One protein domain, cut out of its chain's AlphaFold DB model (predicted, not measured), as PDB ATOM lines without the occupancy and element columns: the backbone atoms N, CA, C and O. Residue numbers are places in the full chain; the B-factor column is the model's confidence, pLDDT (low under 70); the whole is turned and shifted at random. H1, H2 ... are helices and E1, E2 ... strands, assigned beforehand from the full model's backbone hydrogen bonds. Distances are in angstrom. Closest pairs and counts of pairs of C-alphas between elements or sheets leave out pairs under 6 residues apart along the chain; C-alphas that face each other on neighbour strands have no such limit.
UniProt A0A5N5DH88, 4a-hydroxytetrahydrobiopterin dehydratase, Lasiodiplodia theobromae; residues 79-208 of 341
ATOM      1  N   LEU A  79     -77.967 494.899 -17.504       77.00
ATOM      2  CA  LEU A  79     -78.562 495.324 -16.234       77.00
ATOM      3  C   LEU A  79     -79.626 496.405 -16.496       77.00
ATOM      4  O   LEU A  79     -79.456 497.194 -17.430       77.00
ATOM      5  N   PRO A  80     -80.681 496.482 -15.667       83.81
ATOM      6  CA  PRO A  80     -81.542 497.659 -15.615       83.81
ATOM      7  C   PRO A  80     -80.710 498.943 -15.466       83.81
ATOM      8  O   PRO A  80     -79.708 498.947 -14.747       83.81
ATOM      9  N   GLN A  81     -81.090 500.013 -16.173       84.56
ATOM     10  CA  GLN A  81     -80.285 501.241 -16.250       84.56
ATOM     11  C   GLN A  81     -80.074 501.886 -14.874       84.56
ATOM     12  O   GLN A  81     -78.963 502.283 -14.547       84.56
ATOM     13  N   ASP A  82     -81.111 501.914 -14.042       87.19
ATOM     14  CA  ASP A  82     -81.064 502.400 -12.661       87.19
ATOM     15  C   ASP A  82     -80.053 501.623 -11.802       87.19
ATOM     16  O   ASP A  82     -79.271 502.215 -11.056       87.19
ATOM     17  N   VAL A  83     -80.008 500.297 -11.953       85.62
ATOM     18  CA  VAL A  83     -79.022 499.439 -11.283       85.62
ATOM     19  C   VAL A  83     -77.617 499.694 -11.821       85.62
ATOM     20  O   VAL A  83     -76.665 499.731 -11.041       85.62
ATOM     21  N   ALA A  84     -77.468 499.860 -13.137       85.88
ATOM     22  CA  ALA A  84     -76.187 500.160 -13.763       85.88
ATOM     23  C   ALA A  84     -75.626 501.504 -13.270       85.88
ATOM     24  O   ALA A  84     -74.471 501.553 -12.847       85.88
ATOM     25  N   ASP A  85     -76.456 502.549 -13.224       88.19
ATOM     26  CA  ASP A  85     -76.094 503.881 -12.729       88.19
ATOM     27  C   ASP A  85     -75.721 503.843 -11.239       88.19
ATOM     28  O   ASP A  85     -74.719 504.428 -10.819       88.19
ATOM     29  N   ALA A  86     -76.482 503.102 -10.428       90.12
ATOM     30  CA  ALA A  86     -76.186 502.922  -9.009       90.12
ATOM     31  C   ALA A  86     -74.869 502.162  -8.783       90.12
ATOM     32  O   ALA A  86     -74.088 502.527  -7.903       90.12
ATOM     33  N   CYS A  87     -74.597 501.131  -9.588       87.62
ATOM     34  CA  CYS A  87     -73.334 500.399  -9.550       87.62
ATOM     35  C   CYS A  87     -72.157 501.280  -9.978       87.62
ATOM     36  O   CYS A  87     -71.120 501.234  -9.323       87.62
ATOM     37  N   GLN A  88     -72.322 502.099 -11.021       87.69
ATOM     38  CA  GLN A  88     -71.301 503.050 -11.462       87.69
ATOM     39  C   GLN A  88     -70.982 504.057 -10.351       87.69
ATOM     40  O   GLN A  88     -69.830 504.200  -9.949       87.69
ATOM     41  N   LYS A  89     -72.012 504.668  -9.755       89.81
ATOM     42  CA  LYS A  89     -71.845 505.587  -8.622       89.81
ATOM     43  C   LYS A  89     -71.149 504.922  -7.433       89.81
ATOM     44  O   LYS A  89     -70.305 505.547  -6.788       89.81
ATOM     45  N   LEU A  90     -71.497 503.670  -7.130       89.12
ATOM     46  CA  LEU A  90     -70.841 502.889  -6.083       89.12
ATOM     47  C   LEU A  90     -69.347 502.716  -6.391       89.12
ATOM     48  O   LEU A  90     -68.531 502.999  -5.521       89.12
ATOM     49  N   THR A  91     -68.977 502.306  -7.607       86.12
ATOM     50  CA  THR A  91     -67.565 502.119  -7.991       86.12
ATOM     51  C   THR A  91     -66.776 503.425  -8.052       86.12
ATOM     52  O   THR A  91     -65.575 503.417  -7.809       86.12
ATOM     53  N   ASP A  92     -67.436 504.550  -8.340       84.94
ATOM     54  CA  ASP A  92     -66.785 505.864  -8.407       84.94
ATOM     55  C   ASP A  92     -66.461 506.425  -7.015       84.94
ATOM     56  O   ASP A  92     -65.522 507.199  -6.844       84.94
ATOM     57  N   THR A  93     -67.254 506.050  -6.008       85.12
ATOM     58  CA  THR A  93     -67.164 506.602  -4.646       85.12
ATOM     59  C   THR A  93     -66.591 505.623  -3.632       85.12
ATOM     60  O   THR A  93     -66.275 506.015  -2.508       85.12
ATOM     61  N   THR A  94     -66.448 504.352  -4.003       84.50
ATOM     62  CA  THR A  94     -66.023 503.291  -3.094       84.50
ATOM     63  C   THR A  94     -65.156 502.248  -3.811       84.50
ATOM     64  O   THR A  94     -65.320 502.022  -5.006       84.50
ATOM     65  N   PRO A  95     -64.294 501.515  -3.084       83.25
ATOM     66  CA  PRO A  95     -63.517 500.393  -3.629       83.25
ATOM     67  C   PRO A  95     -64.308 499.134  -4.034       83.25
ATOM     68  O   PRO A  95     -63.704 498.074  -4.220       83.25
ATOM     69  N   TRP A  96     -65.642 499.182  -4.108       86.69
ATOM     70  CA  TRP A  96     -66.439 498.041  -4.561       86.69
ATOM     71  C   TRP A  96     -66.171 497.721  -6.030       86.69
ATOM     72  O   TRP A  96     -65.931 498.604  -6.846       86.69
ATOM     73  N   LEU A  97     -66.257 496.438  -6.381       80.25
ATOM     74  CA  LEU A  97     -66.039 495.968  -7.744       80.25
ATOM     75  C   LEU A  97     -67.286 495.334  -8.321       80.25
ATOM     76  O   LEU A  97     -67.871 494.438  -7.718       80.25
ATOM     77  N   VAL A  98     -67.622 495.731  -9.545       77.88
ATOM     78  CA  VAL A  98     -68.673 495.091 -10.333       77.88
ATOM     79  C   VAL A  98     -68.028 494.051 -11.243       77.88
ATOM     80  O   VAL A  98     -67.331 494.363 -12.211       77.88
ATOM     81  N   ASN A  99     -68.242 492.775 -10.937       71.12
ATOM     82  CA  ASN A  99     -67.763 491.683 -11.772       71.12
ATOM     83  C   ASN A  99     -68.723 491.448 -12.946       71.12
ATOM     84  O   ASN A  99     -69.640 490.634 -12.869       71.12
ATOM     85  N   TRP A 100     -68.489 492.113 -14.072       56.34
ATOM     86  CA  TRP A 100     -69.342 492.005 -15.265       56.34
ATOM     87  C   TRP A 100     -69.337 490.610 -15.924       56.34
ATOM     88  O   TRP A 100     -70.287 490.238 -16.609       56.34
ATOM     89  N   SER A 101     -68.318 489.775 -15.658       54.69
ATOM     90  CA  SER A 101     -68.284 488.372 -16.122       54.69
ATOM     91  C   SER A 101     -69.253 487.458 -15.348       54.69
ATOM     92  O   SER A 101     -69.613 486.359 -15.789       54.69
ATOM     93  N   GLY A 102     -69.731 487.922 -14.195       61.91
ATOM     94  CA  GLY A 102     -70.636 487.238 -13.283       61.91
ATOM     95  C   GLY A 102     -71.223 488.268 -12.332       61.91
ATOM     96  O   GLY A 102     -70.604 488.429 -11.283       61.91
ATOM     97  N   PRO A 103     -72.337 488.942 -12.692       71.81
ATOM     98  CA  PRO A 103     -72.777 490.195 -12.087       71.81
ATOM     99  C   PRO A 103     -72.884 489.997 -10.585       71.81
ATOM    100  O   PRO A 103     -73.724 489.261 -10.066       71.81
ATOM    101  N   ALA A 104     -71.899 490.570  -9.923       82.31
ATOM    102  CA  ALA A 104     -71.690 490.466  -8.507       82.31
ATOM    103  C   ALA A 104     -70.945 491.712  -8.067       82.31
ATOM    104  O   ALA A 104     -70.076 492.197  -8.798       82.31
ATOM    105  N   LEU A 105     -71.274 492.175  -6.871       86.44
ATOM    106  CA  LEU A 105     -70.485 493.170  -6.170       86.44
ATOM    107  C   LEU A 105     -69.492 492.426  -5.289       86.44
ATOM    108  O   LEU A 105     -69.880 491.515  -4.558       86.44
ATOM    109  N   GLU A 106     -68.218 492.767  -5.393       85.69
ATOM    110  CA  GLU A 106     -67.130 492.120  -4.664       85.69
ATOM    111  C   GLU A 106     -66.305 493.185  -3.933       85.69
ATOM    112  O   GLU A 106     -66.027 494.244  -4.497       85.69
ATOM    113  N   ARG A 107     -65.913 492.907  -2.686       85.62
ATOM    114  CA  ARG A 107     -65.028 493.778  -1.905       85.62
ATOM    115  C   ARG A 107     -64.205 492.985  -0.902       85.62
ATOM    116  O   ARG A 107     -64.677 491.990  -0.356       85.62
ATOM    117  N   THR A 108     -62.990 493.459  -0.645       85.19
ATOM    118  CA  THR A 108     -62.114 492.946   0.411       85.19
ATOM    119  C   THR A 108     -61.834 494.052   1.417       85.19
ATOM    120  O   THR A 108     -61.517 495.180   1.041       85.19
ATOM    121  N   TYR A 109     -61.928 493.696   2.688       86.19
ATOM    122  CA  TYR A 109     -61.618 494.522   3.838       86.19
ATOM    123  C   TYR A 109     -60.426 493.934   4.582       86.19
ATOM    124  O   TYR A 109     -60.339 492.714   4.770       86.19
ATOM    125  N   LEU A 110     -59.540 494.807   5.043       84.62
ATOM    126  CA  LEU A 110     -58.490 494.469   5.988       84.62
ATOM    127  C   LEU A 110     -58.715 495.272   7.270       84.62
ATOM    128  O   LEU A 110     -58.723 496.502   7.258       84.62
ATOM    129  N   PHE A 111     -58.948 494.552   8.361       86.88
ATOM    130  CA  PHE A 111     -59.256 495.131   9.661       86.88
ATOM    131  C   PHE A 111     -58.001 495.279  10.533       86.88
ATOM    132  O   PHE A 111     -57.025 494.557  10.326       86.88
ATOM    133  N   PRO A 112     -58.033 496.134  11.572       86.19
ATOM    134  CA  PRO A 112     -56.925 496.262  12.522       86.19
ATOM    135  C   PRO A 112     -56.629 494.958  13.271       86.19
ATOM    136  O   PRO A 112     -55.469 494.598  13.478       86.19
ATOM    137  N   THR A 113     -57.682 494.220  13.646       85.12
ATOM    138  CA  THR A 113     -57.590 492.963  14.403       85.12
ATOM    139  C   THR A 113     -58.565 491.903  13.874       85.12
ATOM    140  O   THR A 113     -59.609 492.254  13.315       85.12
ATOM    141  N   PRO A 114     -58.286 490.598  14.066       83.50
ATOM    142  CA  PRO A 114     -59.217 489.537  13.678       83.50
ATOM    143  C   PRO A 114     -60.559 489.674  14.403       83.50
ATOM    144  O   PRO A 114     -61.609 489.519  13.794       83.50
ATOM    145  N   ALA A 115     -60.538 490.077  15.677       83.31
ATOM    146  CA  ALA A 115     -61.751 490.330  16.449       83.31
ATOM    147  C   ALA A 115     -62.653 491.388  15.784       83.31
ATOM    148  O   ALA A 115     -63.855 491.170  15.652       83.31
ATOM    149  N   SER A 116     -62.075 492.493  15.297       87.25
ATOM    150  CA  SER A 116     -62.839 493.527  14.581       87.25
ATOM    151  C   SER A 116     -63.368 493.065  13.219       87.25
ATOM    152  O   SER A 116     -64.490 493.412  12.858       87.25
ATOM    153  N   ALA A 117     -62.622 492.210  12.509       87.69
ATOM    154  CA  ALA A 117     -63.108 491.553  11.296       87.69
ATOM    155  C   ALA A 117     -64.342 490.678  11.571       87.69
ATOM    156  O   ALA A 117     -65.280 490.664  10.774       87.69
ATOM    157  N   PHE A 118     -64.371 489.974  12.705       83.19
ATOM    158  CA  PHE A 118     -65.509 489.133  13.079       83.19
ATOM    159  C   PHE A 118     -66.711 489.918  13.572       83.19
ATOM    160  O   PHE A 118     -67.827 489.602  13.164       83.19
ATOM    161  N   ALA A 119     -66.491 490.955  14.383       85.31
ATOM    162  CA  ALA A 119     -67.557 491.859  14.802       85.31
ATOM    163  C   ALA A 119     -68.275 492.459  13.585       85.31
ATOM    164  O   ALA A 119     -69.499 492.414  13.510       85.31
ATOM    165  N   PHE A 120     -67.516 492.906  12.580       91.06
ATOM    166  CA  PHE A 120     -68.072 493.391  11.318       91.06
ATOM    167  C   PHE A 120     -68.990 492.367  10.636       91.06
ATOM    168  O   PHE A 120     -70.110 492.698  10.250       91.06
ATOM    169  N   VAL A 121     -68.525 491.125  10.473       88.94
ATOM    170  CA  VAL A 121     -69.311 490.078   9.810       88.94
ATOM    171  C   VAL A 121     -70.598 489.797  10.583       88.94
ATOM    172  O   VAL A 121     -71.663 489.740   9.975       88.94
ATOM    173  N   ASP A 122     -70.519 489.668  11.908       84.94
ATOM    174  CA  ASP A 122     -71.678 489.412  12.767       84.94
ATOM    175  C   ASP A 122     -72.700 490.561  12.702       84.94
ATOM    176  O   ASP A 122     -73.893 490.325  12.534       84.94
ATOM    177  N   GLU A 123     -72.239 491.812  12.724       88.31
ATOM    178  CA  GLU A 123     -73.096 492.999  12.632       88.31
ATOM    179  C   GLU A 123     -73.778 493.134  11.272       88.31
ATOM    180  O   GLU A 123     -74.977 493.406  11.211       88.31
ATOM    181  N   VAL A 124     -73.052 492.907  10.170       87.75
ATOM    182  CA  VAL A 124     -73.661 492.886   8.832       87.75
ATOM    183  C   VAL A 124     -74.707 491.783   8.757       87.75
ATOM    184  O   VAL A 124     -75.803 491.986   8.242       87.75
ATOM    185  N   GLU A 125     -74.397 490.606   9.284       81.19
ATOM    186  CA  GLU A 125     -75.317 489.481   9.290       81.19
ATOM    187  C   GLU A 125     -76.586 489.800  10.090       81.19
ATOM    188  O   GLU A 125     -77.682 489.582   9.578       81.19
ATOM    189  N   GLN A 126     -76.469 490.392  11.279       81.50
ATOM    190  CA  GLN A 126     -77.614 490.836  12.080       81.50
ATOM    191  C   GLN A 126     -78.414 491.950  11.385       81.50
ATOM    192  O   GLN A 126     -79.645 491.903  11.369       81.50
ATOM    193  N   ALA A 127     -77.737 492.914  10.758       82.94
ATOM    194  CA  ALA A 127     -78.376 494.024  10.058       82.94
ATOM    195  C   ALA A 127     -79.108 493.580   8.778       82.94
ATOM    196  O   ALA A 127     -80.138 494.156   8.421       82.94
ATOM    197  N   LEU A 128     -78.598 492.557   8.080       76.56
ATOM    198  CA  LEU A 128     -79.138 492.090   6.798       76.56
ATOM    199  C   LEU A 128     -80.073 490.867   6.918       76.56
ATOM    200  O   LEU A 128     -80.864 490.621   6.005       76.56
ATOM    201  N   SER A 129     -80.018 490.096   8.013       62.84
ATOM    202  CA  SER A 129     -80.755 488.827   8.180       62.84
ATOM    203  C   SER A 129     -82.291 488.936   8.259       62.84
ATOM    204  O   SER A 129     -82.945 488.013   7.771       62.84
ATOM    205  N   PRO A 130     -82.923 489.974   8.848       53.81
ATOM    206  CA  PRO A 130     -84.383 489.968   9.010       53.81
ATOM    207  C   PRO A 130     -85.175 490.363   7.754       53.81
ATOM    208  O   PRO A 130     -86.338 489.991   7.629       53.81
ATOM    209  N   SER A 131     -84.585 491.119   6.821       52.66
ATOM    210  CA  SER A 131     -85.342 491.852   5.789       52.66
ATOM    211  C   SER A 131     -84.970 491.522   4.341       52.66
ATOM    212  O   SER A 131     -85.670 491.958   3.425       52.66
ATOM    213  N   ARG A 132     -83.901 490.750   4.087       56.19
ATOM    214  CA  ARG A 132     -83.346 490.593   2.729       56.19
ATOM    215  C   ARG A 132     -83.247 489.132   2.288       56.19
ATOM    216  O   ARG A 132     -82.773 488.258   3.005       56.19
ATOM    217  N   ARG A 133     -83.719 488.867   1.063       59.91
ATOM    218  CA  ARG A 133     -83.939 487.514   0.506       59.91
ATOM    219  C   ARG A 133     -82.657 486.697   0.288       59.91
ATOM    220  O   ARG A 133     -82.759 485.493   0.044       59.91
ATOM    221  N   MET A 134     -81.470 487.306   0.364       68.38
ATOM    222  CA  MET A 134     -80.204 486.638   0.072       68.38
ATOM    223  C   MET A 134     -79.043 487.193   0.897       68.38
ATOM    224  O   MET A 134     -78.745 488.380   0.787       68.38
ATOM    225  N   PRO A 135     -78.351 486.350   1.676       75.56
ATOM    226  CA  PRO A 135     -77.140 486.779   2.347       75.56
ATOM    227  C   PRO A 135     -75.957 486.907   1.388       75.56
ATOM    228  O   PRO A 135     -75.908 486.182   0.384       75.56
ATOM    229  N   PRO A 136     -74.980 487.766   1.719       83.88
ATOM    230  CA  PRO A 136     -73.709 487.772   1.022       83.88
ATOM    231  C   PRO A 136     -72.994 486.425   1.135       83.88
ATOM    232  O   PRO A 136     -73.211 485.619   2.041       83.88
ATOM    233  N   HIS A 137     -72.109 486.192   0.177       83.25
ATOM    234  CA  HIS A 137     -71.066 485.194   0.303       83.25
ATOM    235  C   HIS A 137     -69.885 485.831   1.026       83.25
ATOM    236  O   HIS A 137     -69.395 486.883   0.613       83.25
ATOM    237  N   TRP A 138     -69.405 485.153   2.051       85.06
ATOM    238  CA  TRP A 138     -68.270 485.579   2.843       85.06
ATOM    239  C   TRP A 138     -67.087 484.661   2.619       85.06
ATOM    240  O   TRP A 138     -67.243 483.457   2.407       85.06
ATOM    241  N   ALA A 139     -65.898 485.224   2.735       82.25
ATOM    242  CA  ALA A 139     -64.707 484.468   3.057       82.25
ATOM    243  C   ALA A 139     -63.752 485.330   3.871       82.25
ATOM    244  O   ALA A 139     -63.881 486.548   3.894       82.25
ATOM    245  N   GLY A 140     -62.790 484.720   4.542       82.31
ATOM    246  CA  GLY A 140     -61.833 485.473   5.335       82.31
ATOM    247  C   GLY A 140     -60.690 484.625   5.850       82.31
ATOM    248  O   GLY A 140     -60.682 483.404   5.709       82.31
ATOM    249  N   CYS A 141     -59.699 485.306   6.412       80.75
ATOM    250  CA  CYS A 141     -58.546 484.713   7.076       80.75
ATOM    251  C   CYS A 141     -57.927 485.768   8.003       80.75
ATOM    252  O   CYS A 141     -57.524 486.838   7.542       80.75
ATOM    253  N   GLY A 142     -57.891 485.493   9.311       83.06
ATOM    254  CA  GLY A 142     -57.408 486.441  10.317       83.06
ATOM    255  C   GLY A 142     -58.140 487.784  10.247       83.06
ATOM    256  O   GLY A 142     -59.344 487.854  10.462       83.06
ATOM    257  N   ARG A 143     -57.403 488.852   9.921       85.12
ATOM    258  CA  ARG A 143     -57.908 490.234   9.803       85.12
ATOM    259  C   ARG A 143     -58.614 490.549   8.484       85.12
ATOM    260  O   ARG A 143     -59.173 491.633   8.335       85.12
ATOM    261  N   ARG A 144     -58.536 489.657   7.497       84.25
ATOM    262  CA  ARG A 144     -59.060 489.889   6.149       84.25
ATOM    263  C   ARG A 144     -60.458 489.305   6.008       84.25
ATOM    264  O   ARG A 144     -60.667 488.133   6.323       84.25
ATOM    265  N   VAL A 145     -61.368 490.082   5.426       86.56
ATOM    266  CA  VAL A 145     -62.720 489.644   5.060       86.56
ATOM    267  C   VAL A 145     -63.000 490.000   3.609       86.56
ATOM    268  O   VAL A 145     -62.873 491.144   3.193       86.56
ATOM    269  N   TYR A 146     -63.418 489.013   2.839       86.62
ATOM    270  CA  TYR A 146     -63.962 489.153   1.503       86.62
ATOM    271  C   TYR A 146     -65.482 489.010   1.555       86.62
ATOM    272  O   TYR A 146     -66.015 488.073   2.156       86.62
ATOM    273  N   VAL A 147     -66.178 489.906   0.866       87.94
ATOM    274  CA  VAL A 147     -67.629 489.888   0.710       87.94
ATOM    275  C   VAL A 147     -67.996 489.868  -0.768       87.94
ATOM    276  O   VAL A 147     -67.368 490.515  -1.611       87.94
ATOM    277  N   ARG A 148     -69.045 489.114  -1.095       86.81
ATOM    278  CA  ARG A 148     -69.637 489.092  -2.427       86.81
ATOM    279  C   ARG A 148     -71.155 489.068  -2.365       86.81
ATOM    280  O   ARG A 148     -71.735 488.132  -1.821       86.81
ATOM    281  N   PHE A 149     -71.783 490.010  -3.054       86.31
ATOM    282  CA  PHE A 149     -73.212 489.988  -3.344       86.31
ATOM    283  C   PHE A 149     -73.453 489.473  -4.760       86.31
ATOM    284  O   PHE A 149     -72.760 489.864  -5.697       86.31
ATOM    285  N   ASN A 150     -74.391 488.546  -4.922       78.38
ATOM    286  CA  ASN A 150     -74.749 487.967  -6.218       78.38
ATOM    287  C   ASN A 150     -76.204 487.483  -6.227       78.38
ATOM    288  O   ASN A 150     -76.469 486.303  -6.499       78.38
ATOM    289  N   SER A 151     -77.135 488.382  -5.899       69.75
ATOM    290  CA  SER A 151     -78.547 488.035  -5.792       69.75
ATOM    291  C   SER A 151     -79.041 487.306  -7.060       69.75
ATOM    292  O   SER A 151     -78.782 487.724  -8.190       69.75
ATOM    293  N   PRO A 152     -79.716 486.151  -6.922       63.38
ATOM    294  CA  PRO A 152     -80.478 485.600  -8.020       63.38
ATOM    295  C   PRO A 152     -81.631 486.566  -8.282       63.38
ATOM    296  O   PRO A 152     -82.447 486.808  -7.388       63.38
ATOM    297  N   HIS A 153     -81.688 487.128  -9.485       54.00
ATOM    298  CA  HIS A 153     -82.847 487.900  -9.889       54.00
ATOM    299  C   HIS A 153     -83.995 486.909 -10.077       54.00
ATOM    300  O   HIS A 153     -83.931 486.014 -10.915       54.00
ATOM    301  N   SER A 154     -85.015 486.993  -9.222       51.53
ATOM    302  CA  SER A 154     -86.311 486.427  -9.566       51.53
ATOM    303  C   SER A 154     -87.012 487.493 -10.386       51.53
ATOM    304  O   SER A 154     -87.759 488.300  -9.830       51.53
ATOM    305  N   ASP A 155     -86.732 487.532 -11.681       48.41
ATOM    306  CA  ASP A 155     -87.591 488.258 -12.601       48.41
ATOM    307  C   ASP A 155     -88.927 487.528 -12.486       48.41
ATOM    308  O   ASP A 155     -89.072 486.411 -12.975       48.41
ATOM    309  N   GLY A 156     -89.875 488.077 -11.725       44.38
ATOM    310  CA  GLY A 156     -91.198 487.485 -11.498       44.38
ATOM    311  C   GLY A 156     -92.050 487.425 -12.768       44.38
ATOM    312  O   GLY A 156     -93.268 487.307 -12.680       44.38
ATOM    313  N   SER A 157     -91.417 487.553 -13.931       47.34
ATOM    314  CA  SER A 157     -92.007 487.463 -15.245       47.34
ATOM    315  C   SER A 157     -92.609 486.068 -15.410       47.34
ATOM    316  O   SER A 157     -91.886 485.070 -15.296       47.34
ATOM    317  N   PRO A 158     -93.925 485.965 -15.653       49.22
ATOM    318  CA  PRO A 158     -94.510 484.702 -16.054       49.22
ATOM    319  C   PRO A 158     -93.833 484.255 -17.353       49.22
ATOM    320  O   PRO A 158     -93.639 485.040 -18.281       49.22
ATOM    321  N   GLY A 159     -93.438 482.989 -17.395       57.06
ATOM    322  CA  GLY A 159     -93.012 482.314 -18.604       57.06
ATOM    323  C   GLY A 159     -94.135 482.321 -19.645       57.06
ATOM    324  O   GLY A 159     -95.284 482.650 -19.335       57.06
ATOM    325  N   PRO A 160     -93.833 481.938 -20.893       53.09
ATOM    326  CA  PRO A 160     -94.812 481.914 -21.983       53.09
ATOM    327  C   PRO A 160     -96.028 481.007 -21.712       53.09
ATOM    328  O   PRO A 160     -97.044 481.127 -22.388       53.09
ATOM    329  N   ASP A 161     -95.941 480.123 -20.718       67.50
ATOM    330  CA  ASP A 161     -96.999 479.234 -20.233       67.50
ATOM    331  C   ASP A 161     -97.696 479.733 -18.948       67.50
ATOM    332  O   ASP A 161     -98.493 479.011 -18.353       67.50
ATOM    333  N   GLY A 162     -97.389 480.949 -18.481       53.88
ATOM    334  CA  GLY A 162     -97.885 481.482 -17.210       53.88
ATOM    335  C   GLY A 162     -97.204 480.889 -15.970       53.88
ATOM    336  O   GLY A 162     -97.535 481.284 -14.851       53.88
ATOM    337  N   SER A 163     -96.243 479.971 -16.128       55.03
ATOM    338  CA  SER A 163     -95.450 479.470 -15.004       55.03
ATOM    339  C   SER A 163     -94.464 480.543 -14.543       55.03
ATOM    340  O   SER A 163     -93.917 481.279 -15.354       55.03
ATOM    341  N   LEU A 164     -94.203 480.668 -13.240       52.47
ATOM    342  CA  LEU A 164     -93.100 481.503 -12.749       52.47
ATOM    343  C   LEU A 164     -91.781 480.875 -13.207       52.47
ATOM    344  O   LEU A 164     -91.199 480.033 -12.516       52.47
ATOM    345  N   GLN A 165     -91.317 481.263 -14.391       47.59
ATOM    346  CA  GLN A 165     -90.042 480.817 -14.905       47.59
ATOM    347  C   GLN A 165     -88.984 481.541 -14.078       47.59
ATOM    348  O   GLN A 165     -88.690 482.709 -14.299       47.59
ATOM    349  N   GLN A 166     -88.439 480.849 -13.072       49.81
ATOM    350  CA  GLN A 166     -87.267 481.313 -12.335       49.81
ATOM    351  C   GLN A 166     -86.103 481.394 -13.318       49.81
ATOM    352  O   GLN A 166     -85.306 480.461 -13.452       49.81
ATOM    353  N   SER A 167     -86.029 482.509 -14.031       49.22
ATOM    354  CA  SER A 167     -84.871 482.905 -14.794       49.22
ATOM    355  C   SER A 167     -83.701 482.913 -13.818       49.22
ATOM    356  O   SER A 167     -83.601 483.748 -12.928       49.22
ATOM    357  N   ARG A 168     -82.823 481.907 -13.906       53.47
ATOM    358  CA  ARG A 168     -81.660 481.759 -13.013       53.47
ATOM    359  C   ARG A 168     -80.544 482.741 -13.380       53.47
ATOM    360  O   ARG A 168     -79.361 482.432 -13.198       53.47
ATOM    361  N   HIS A 169     -80.885 483.891 -13.947       56.50
ATOM    362  CA  HIS A 169     -79.920 484.934 -14.215       56.50
ATOM    363  C   HIS A 169     -79.568 485.587 -12.876       56.50
ATOM    364  O   HIS A 169     -80.329 486.327 -12.266       56.50
ATOM    365  N   LYS A 170     -78.389 485.224 -12.361       65.69
ATOM    366  CA  LYS A 170     -77.748 485.978 -11.283       65.69
ATOM    367  C   LYS A 170     -77.459 487.363 -11.850       65.69
ATOM    368  O   LYS A 170     -76.843 487.414 -12.916       65.69
ATOM    369  N   ALA A 171     -77.909 488.414 -11.175       74.81
ATOM    370  CA  ALA A 171     -77.706 489.813 -11.534       74.81
ATOM    371  C   ALA A 171     -77.475 490.625 -10.255       74.81
ATOM    372  O   ALA A 171     -77.990 490.270  -9.198       74.81
ATOM    373  N   VAL A 172     -76.691 491.700 -10.347       81.12
ATOM    374  CA  VAL A 172     -76.653 492.692  -9.268       81.12
ATOM    375  C   VAL A 172     -78.010 493.385  -9.257       81.12
ATOM    376  O   VAL A 172     -78.554 493.684 -10.315       81.12
ATOM    377  N   SER A 173     -78.556 493.608  -8.073       85.56
ATOM    378  CA  SER A 173     -79.806 494.326  -7.841       85.56
ATOM    379  C   SER A 173     -79.557 495.597  -7.027       85.56
ATOM    380  O   SER A 173     -78.532 495.712  -6.355       85.56
ATOM    381  N   MET A 174     -80.522 496.526  -7.007       86.94
ATOM    382  CA  MET A 174     -80.469 497.693  -6.108       86.94
ATOM    383  C   MET A 174     -80.273 497.288  -4.642       86.94
ATOM    384  O   MET A 174     -79.530 497.932  -3.905       86.94
ATOM    385  N   LEU A 175     -80.868 496.162  -4.238       85.88
ATOM    386  CA  LEU A 175     -80.702 495.607  -2.901       85.88
ATOM    387  C   LEU A 175     -79.237 495.270  -2.594       85.88
ATOM    388  O   LEU A 175     -78.783 495.505  -1.477       85.88
ATOM    389  N   ASP A 176     -78.498 494.733  -3.570       87.75
ATOM    390  CA  ASP A 176     -77.076 494.425  -3.409       87.75
ATOM    391  C   ASP A 176     -76.247 495.708  -3.254       87.75
ATOM    392  O   ASP A 176     -75.331 495.733  -2.434       87.75
ATOM    393  N   VAL A 177     -76.585 496.775  -3.989       89.62
ATOM    394  CA  VAL A 177     -75.919 498.088  -3.886       89.62
ATOM    395  C   VAL A 177     -76.135 498.705  -2.504       89.62
ATOM    396  O   VAL A 177     -75.189 499.154  -1.861       89.62
ATOM    397  N   GLU A 178     -77.366 498.685  -1.999       89.88
ATOM    398  CA  GLU A 178     -77.673 499.164  -0.648       89.88
ATOM    399  C   GLU A 178     -76.953 498.349   0.435       89.88
ATOM    400  O   GLU A 178     -76.412 498.917   1.384       89.88
ATOM    401  N   CYS A 179     -76.916 497.019   0.296       90.06
ATOM    402  CA  CYS A 179     -76.168 496.156   1.208       90.06
ATOM    403  C   CYS A 179     -74.666 496.456   1.159       90.06
ATOM    404  O   CYS A 179     -74.014 496.462   2.199       90.06
ATOM    405  N   ALA A 180     -74.118 496.722  -0.028       91.38
ATOM    406  CA  ALA A 180     -72.719 497.088  -0.208       91.38
ATOM    407  C   ALA A 180     -72.363 498.382   0.541       91.38
ATOM    408  O   ALA A 180     -71.375 498.413   1.275       91.38
ATOM    409  N   LEU A 181     -73.211 499.411   0.444       91.88
ATOM    410  CA  LEU A 181     -73.053 500.658   1.201       91.88
ATOM    411  C   LEU A 181     -73.187 500.445   2.716       91.88
ATOM    412  O   LEU A 181     -72.424 501.015   3.496       91.88
ATOM    413  N   ALA A 182     -74.131 499.604   3.148       91.62
ATOM    414  CA  ALA A 182     -74.286 499.263   4.561       91.62
ATOM    415  C   ALA A 182     -73.046 498.543   5.117       91.62
ATOM    416  O   ALA A 182     -72.625 498.840   6.235       91.62
ATOM    417  N   CYS A 183     -72.436 497.646   4.332       92.31
ATOM    418  CA  CYS A 183     -71.176 497.004   4.695       92.31
ATOM    419  C   CYS A 183     -70.055 498.030   4.895       92.31
ATOM    420  O   CYS A 183     -69.360 497.939   5.896       92.31
ATOM    421  N   ASP A 184     -69.896 499.021   4.012       92.75
ATOM    422  CA  ASP A 184     -68.844 500.040   4.162       92.75
ATOM    423  C   ASP A 184     -68.966 500.806   5.481       92.75
ATOM    424  O   ASP A 184     -67.976 500.979   6.193       92.75
ATOM    425  N   ARG A 185     -70.191 501.211   5.836       93.75
ATOM    426  CA  ARG A 185     -70.465 501.900   7.100       93.75
ATOM    427  C   ARG A 185     -70.135 501.016   8.307       93.75
ATOM    428  O   ARG A 185     -69.379 501.429   9.180       93.75
ATOM    429  N   LEU A 186     -70.662 499.790   8.340       93.62
ATOM    430  CA  LEU A 186     -70.437 498.854   9.450       93.62
ATOM    431  C   LEU A 186     -68.957 498.461   9.580       93.62
ATOM    432  O   LEU A 186     -68.443 498.299  10.682       93.62
ATOM    433  N   ALA A 187     -68.245 498.357   8.458       92.75
ATOM    434  CA  ALA A 187     -66.817 498.081   8.427       92.75
ATOM    435  C   ALA A 187     -66.006 499.217   9.077       92.75
ATOM    436  O   ALA A 187     -65.108 498.953   9.880       92.75
ATOM    437  N   GLN A 188     -66.345 500.475   8.777       91.31
ATOM    438  CA  GLN A 188     -65.731 501.645   9.411       91.31
ATOM    439  C   GLN A 188     -66.014 501.695  10.915       91.31
ATOM    440  O   GLN A 188     -65.095 501.920  11.698       91.31
ATOM    441  N   GLU A 189     -67.255 501.438  11.330       93.19
ATOM    442  CA  GLU A 189     -67.637 501.403  12.747       93.19
ATOM    443  C   GLU A 189     -66.879 500.309  13.520       93.19
ATOM    444  O   GLU A 189     -66.356 500.564  14.608       93.19
ATOM    445  N   ALA A 190     -66.760 499.110  12.943       90.88
ATOM    446  CA  ALA A 190     -66.021 497.999  13.540       90.88
ATOM    447  C   ALA A 190     -64.520 498.294  13.675       90.88
ATOM    448  O   ALA A 190     -63.922 497.984  14.708       90.88
ATOM    449  N   ALA A 191     -63.907 498.926  12.669       88.06
ATOM    450  CA  ALA A 191     -62.506 499.336  12.731       88.06
ATOM    451  C   ALA A 191     -62.274 500.469  13.745       88.06
ATOM    452  O   ALA A 191     -61.333 500.395  14.538       88.06
ATOM    453  N   ALA A 192     -63.168 501.463  13.786       89.56
ATOM    454  CA  ALA A 192     -63.096 502.578  14.727       89.56
ATOM    455  C   ALA A 192     -63.177 502.104  16.186       89.56
ATOM    456  O   ALA A 192     -62.375 502.535  17.014       89.56
ATOM    457  N   ARG A 193     -64.073 501.155  16.500       91.12
ATOM    458  CA  ARG A 193     -64.147 500.530  17.838       91.12
ATOM    459  C   ARG A 193     -62.861 499.803  18.231       91.12
ATOM    460  O   ARG A 193     -62.553 499.717  19.414       91.12
ATOM    461  N   ALA A 194     -62.111 499.298  17.256       86.38
ATOM    462  CA  ALA A 194     -60.822 498.647  17.471       86.38
ATOM    463  C   ALA A 194     -59.628 499.618  17.479       86.38
ATOM    464  O   ALA A 194     -58.487 499.165  17.550       86.38
ATOM    465  N   GLY A 195     -59.868 500.933  17.395       84.44
ATOM    466  CA  GLY A 195     -58.818 501.952  17.419       84.44
ATOM    467  C   GLY A 195     -57.935 501.975  16.169       84.44
ATOM    468  O   GLY A 195     -56.786 502.401  16.253       84.44
ATOM    469  N   GLY A 196     -58.434 501.506  15.021       81.44
ATOM    470  CA  GLY A 196     -57.673 501.487  13.772       81.44
ATOM    471  C   GLY A 196     -58.484 501.906  12.549       81.44
ATOM    472  O   GLY A 196     -59.664 502.243  12.638       81.44
ATOM    473  N   VAL A 197     -57.830 501.889  11.390       78.31
ATOM    474  CA  VAL A 197     -58.433 502.241  10.099       78.31
ATOM    475  C   VAL A 197     -58.657 500.973   9.289       78.31
ATOM    476  O   VAL A 197     -57.846 500.049   9.324       78.31
ATOM    477  N   ILE A 198     -59.778 500.927   8.575       79.38
ATOM    478  CA  ILE A 198     -60.051 499.868   7.612       79.38
ATOM    479  C   ILE A 198     -59.420 500.202   6.269       79.38
ATOM    480  O   ILE A 198     -59.680 501.256   5.690       79.38
ATOM    481  N   GLU A 199     -58.633 499.273   5.749       76.69
ATOM    482  CA  GLU A 199     -58.140 499.351   4.383       76.69
ATOM    483  C   GLU A 199     -59.099 498.591   3.466       76.69
ATOM    484  O   GLU A 199     -59.465 497.435   3.714       76.69
ATOM    485  N   ALA A 200     -59.538 499.260   2.403       64.06
ATOM    486  CA  ALA A 200     -60.389 498.686   1.372       64.06
ATOM    487  C   ALA A 200     -59.622 498.671   0.049       64.06
ATOM    488  O   ALA A 200     -59.107 499.698  -0.388       64.06
ATOM    489  N   ILE A 201     -59.525 497.493  -0.568       62.28
ATOM    490  CA  ILE A 201     -58.578 497.242  -1.660       62.28
ATOM    491  C   ILE A 201     -59.305 496.781  -2.924       62.28
ATOM    492  O   ILE A 201     -60.171 495.902  -2.882       62.28
ATOM    493  N   ASN A 202     -58.859 497.297  -4.071       57.31
ATOM    494  CA  ASN A 202     -59.278 496.849  -5.395       57.31
ATOM    495  C   ASN A 202     -58.515 495.578  -5.828       57.31
ATOM    496  O   ASN A 202     -57.513 495.621  -6.542       57.31
ATOM    497  N   TRP A 203     -59.008 494.406  -5.419       49.66
ATOM    498  CA  TRP A 203     -58.372 493.108  -5.712       49.66
ATOM    499  C   TRP A 203     -58.203 492.808  -7.213       49.66
ATOM    500  O   TRP A 203     -57.320 492.052  -7.626       49.66
ATOM    501  N   SER A 204     -59.069 493.380  -8.056       48.88
ATOM    502  CA  SER A 204     -59.053 493.105  -9.493       48.88
ATOM    503  C   SER A 204     -57.859 493.727 -10.213       48.88
ATOM    504  O   SER A 204     -57.395 493.153 -11.197       48.88
ATOM    505  N   GLU A 205     -57.328 494.847  -9.724       47.00
ATOM    506  CA  GLU A 205     -56.125 495.472 -10.284       47.00
ATOM    507  C   GLU A 205     -54.885 494.611 -10.027       47.00
ATOM    508  O   GLU A 205     -54.108 494.359 -10.951       47.00
ATOM    509  N   HIS A 206     -54.779 494.021  -8.832       45.34
ATOM    510  CA  HIS A 206     -53.723 493.060  -8.509       45.34
ATOM    511  C   HIS A 206     -53.786 491.803  -9.387       45.34
ATOM    512  O   HIS A 206     -52.777 491.406  -9.971       45.34
ATOM    513  N   MET A 207     -54.972 491.215  -9.568       42.94
ATOM    514  CA  MET A 207     -55.153 490.036 -10.430       42.94
ATOM    515  C   MET A 207     -54.890 490.328 -11.917       42.94
ATOM    516  O   MET A 207     -54.340 489.477 -12.607       42.94
ATOM    517  N   LYS A 208     -55.251 491.517 -12.426       44.84
ATOM    518  CA  LYS A 208     -54.981 491.924 -13.823       44.84
ATOM    519  C   LYS A 208     -53.489 492.122 -14.097       44.84
ATOM    520  O   LYS A 208     -53.046 491.886 -15.220       44.84
TER     521      LYS A 208
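This is residues 79 to 208 of the 341 residues of the protein "4a-hydroxytetrahydrobiopterin dehydratase" of Lasiodiplodia theobromae (UniProt A0A5N5DH88). Look for a four-strand sheet with H2 and H3 packed side by side over one face, making two layers, while H1 lies beside the first part of H3. A long loop, residues 150 to 173, reaches out from one end and makes the length. The printed part has 130 residues, with four named helices and four named strands in the order H1 E1 H2 E2 E3 H3 E4 H4; the sheet, E2 E3 E1 E4, is all antiparallel. The class is mixed; the whole is compact, radius of gyration of the C-alphas 16.0 A, with spans of 58, 34 and 23 A.

Begin at H1, residues 81 to 93, which touches H3, residues 174 to 193, at Val 83 and Met 174, the closest C-alphas, 5.7 A apart. H3 is on the sheet, over E1, residues 105 to 110, at a height of 9.8 A. On the same face H2, residues 114 to 128, is over E3, residues 144 to 149, and touches H3, closest at C-alphas 120 and 190, 5.5 A. E2, residues 137 to 141, forms a hairpin with E3; find N 139 and O 146 at 2.9 A. Look next at N 107 and O 147, 3.0 A, between E1 and E3, and N 110 and O 199, 2.9 A, between E1 and E4, residues 199 to 201. E1, H2, E2 and E3, H3, E4 are split strand-helix-strand units, same-way strands with another between, both crossovers right-handed. H4, residues 203 to 208, only grazes the sheet with 203 to 204. In H1, H2, H3 and H4 every O i to N i+4 pair is within hydrogen-bond range.

Find C-alpha 81 at (-80.285, 501.241, -16.250), where H1 begins its 18.3 A. H2 runs 21.2 A; H3 runs 29.1 A from C-alpha 174 at (-80.469, 497.693, -6.108). H4 ends at C-alpha 208, (-54.981, 491.924, -13.823).

The C-alphas farthest apart, Asp 161 and Gly 195, are 58.2 A apart. The printed part has no cut; the long links are H1 to E1 and E3 to H3. Find pLDDT under 70 at residues 100 to 102, 129 to 134, 151 to 170 and 200 to 208.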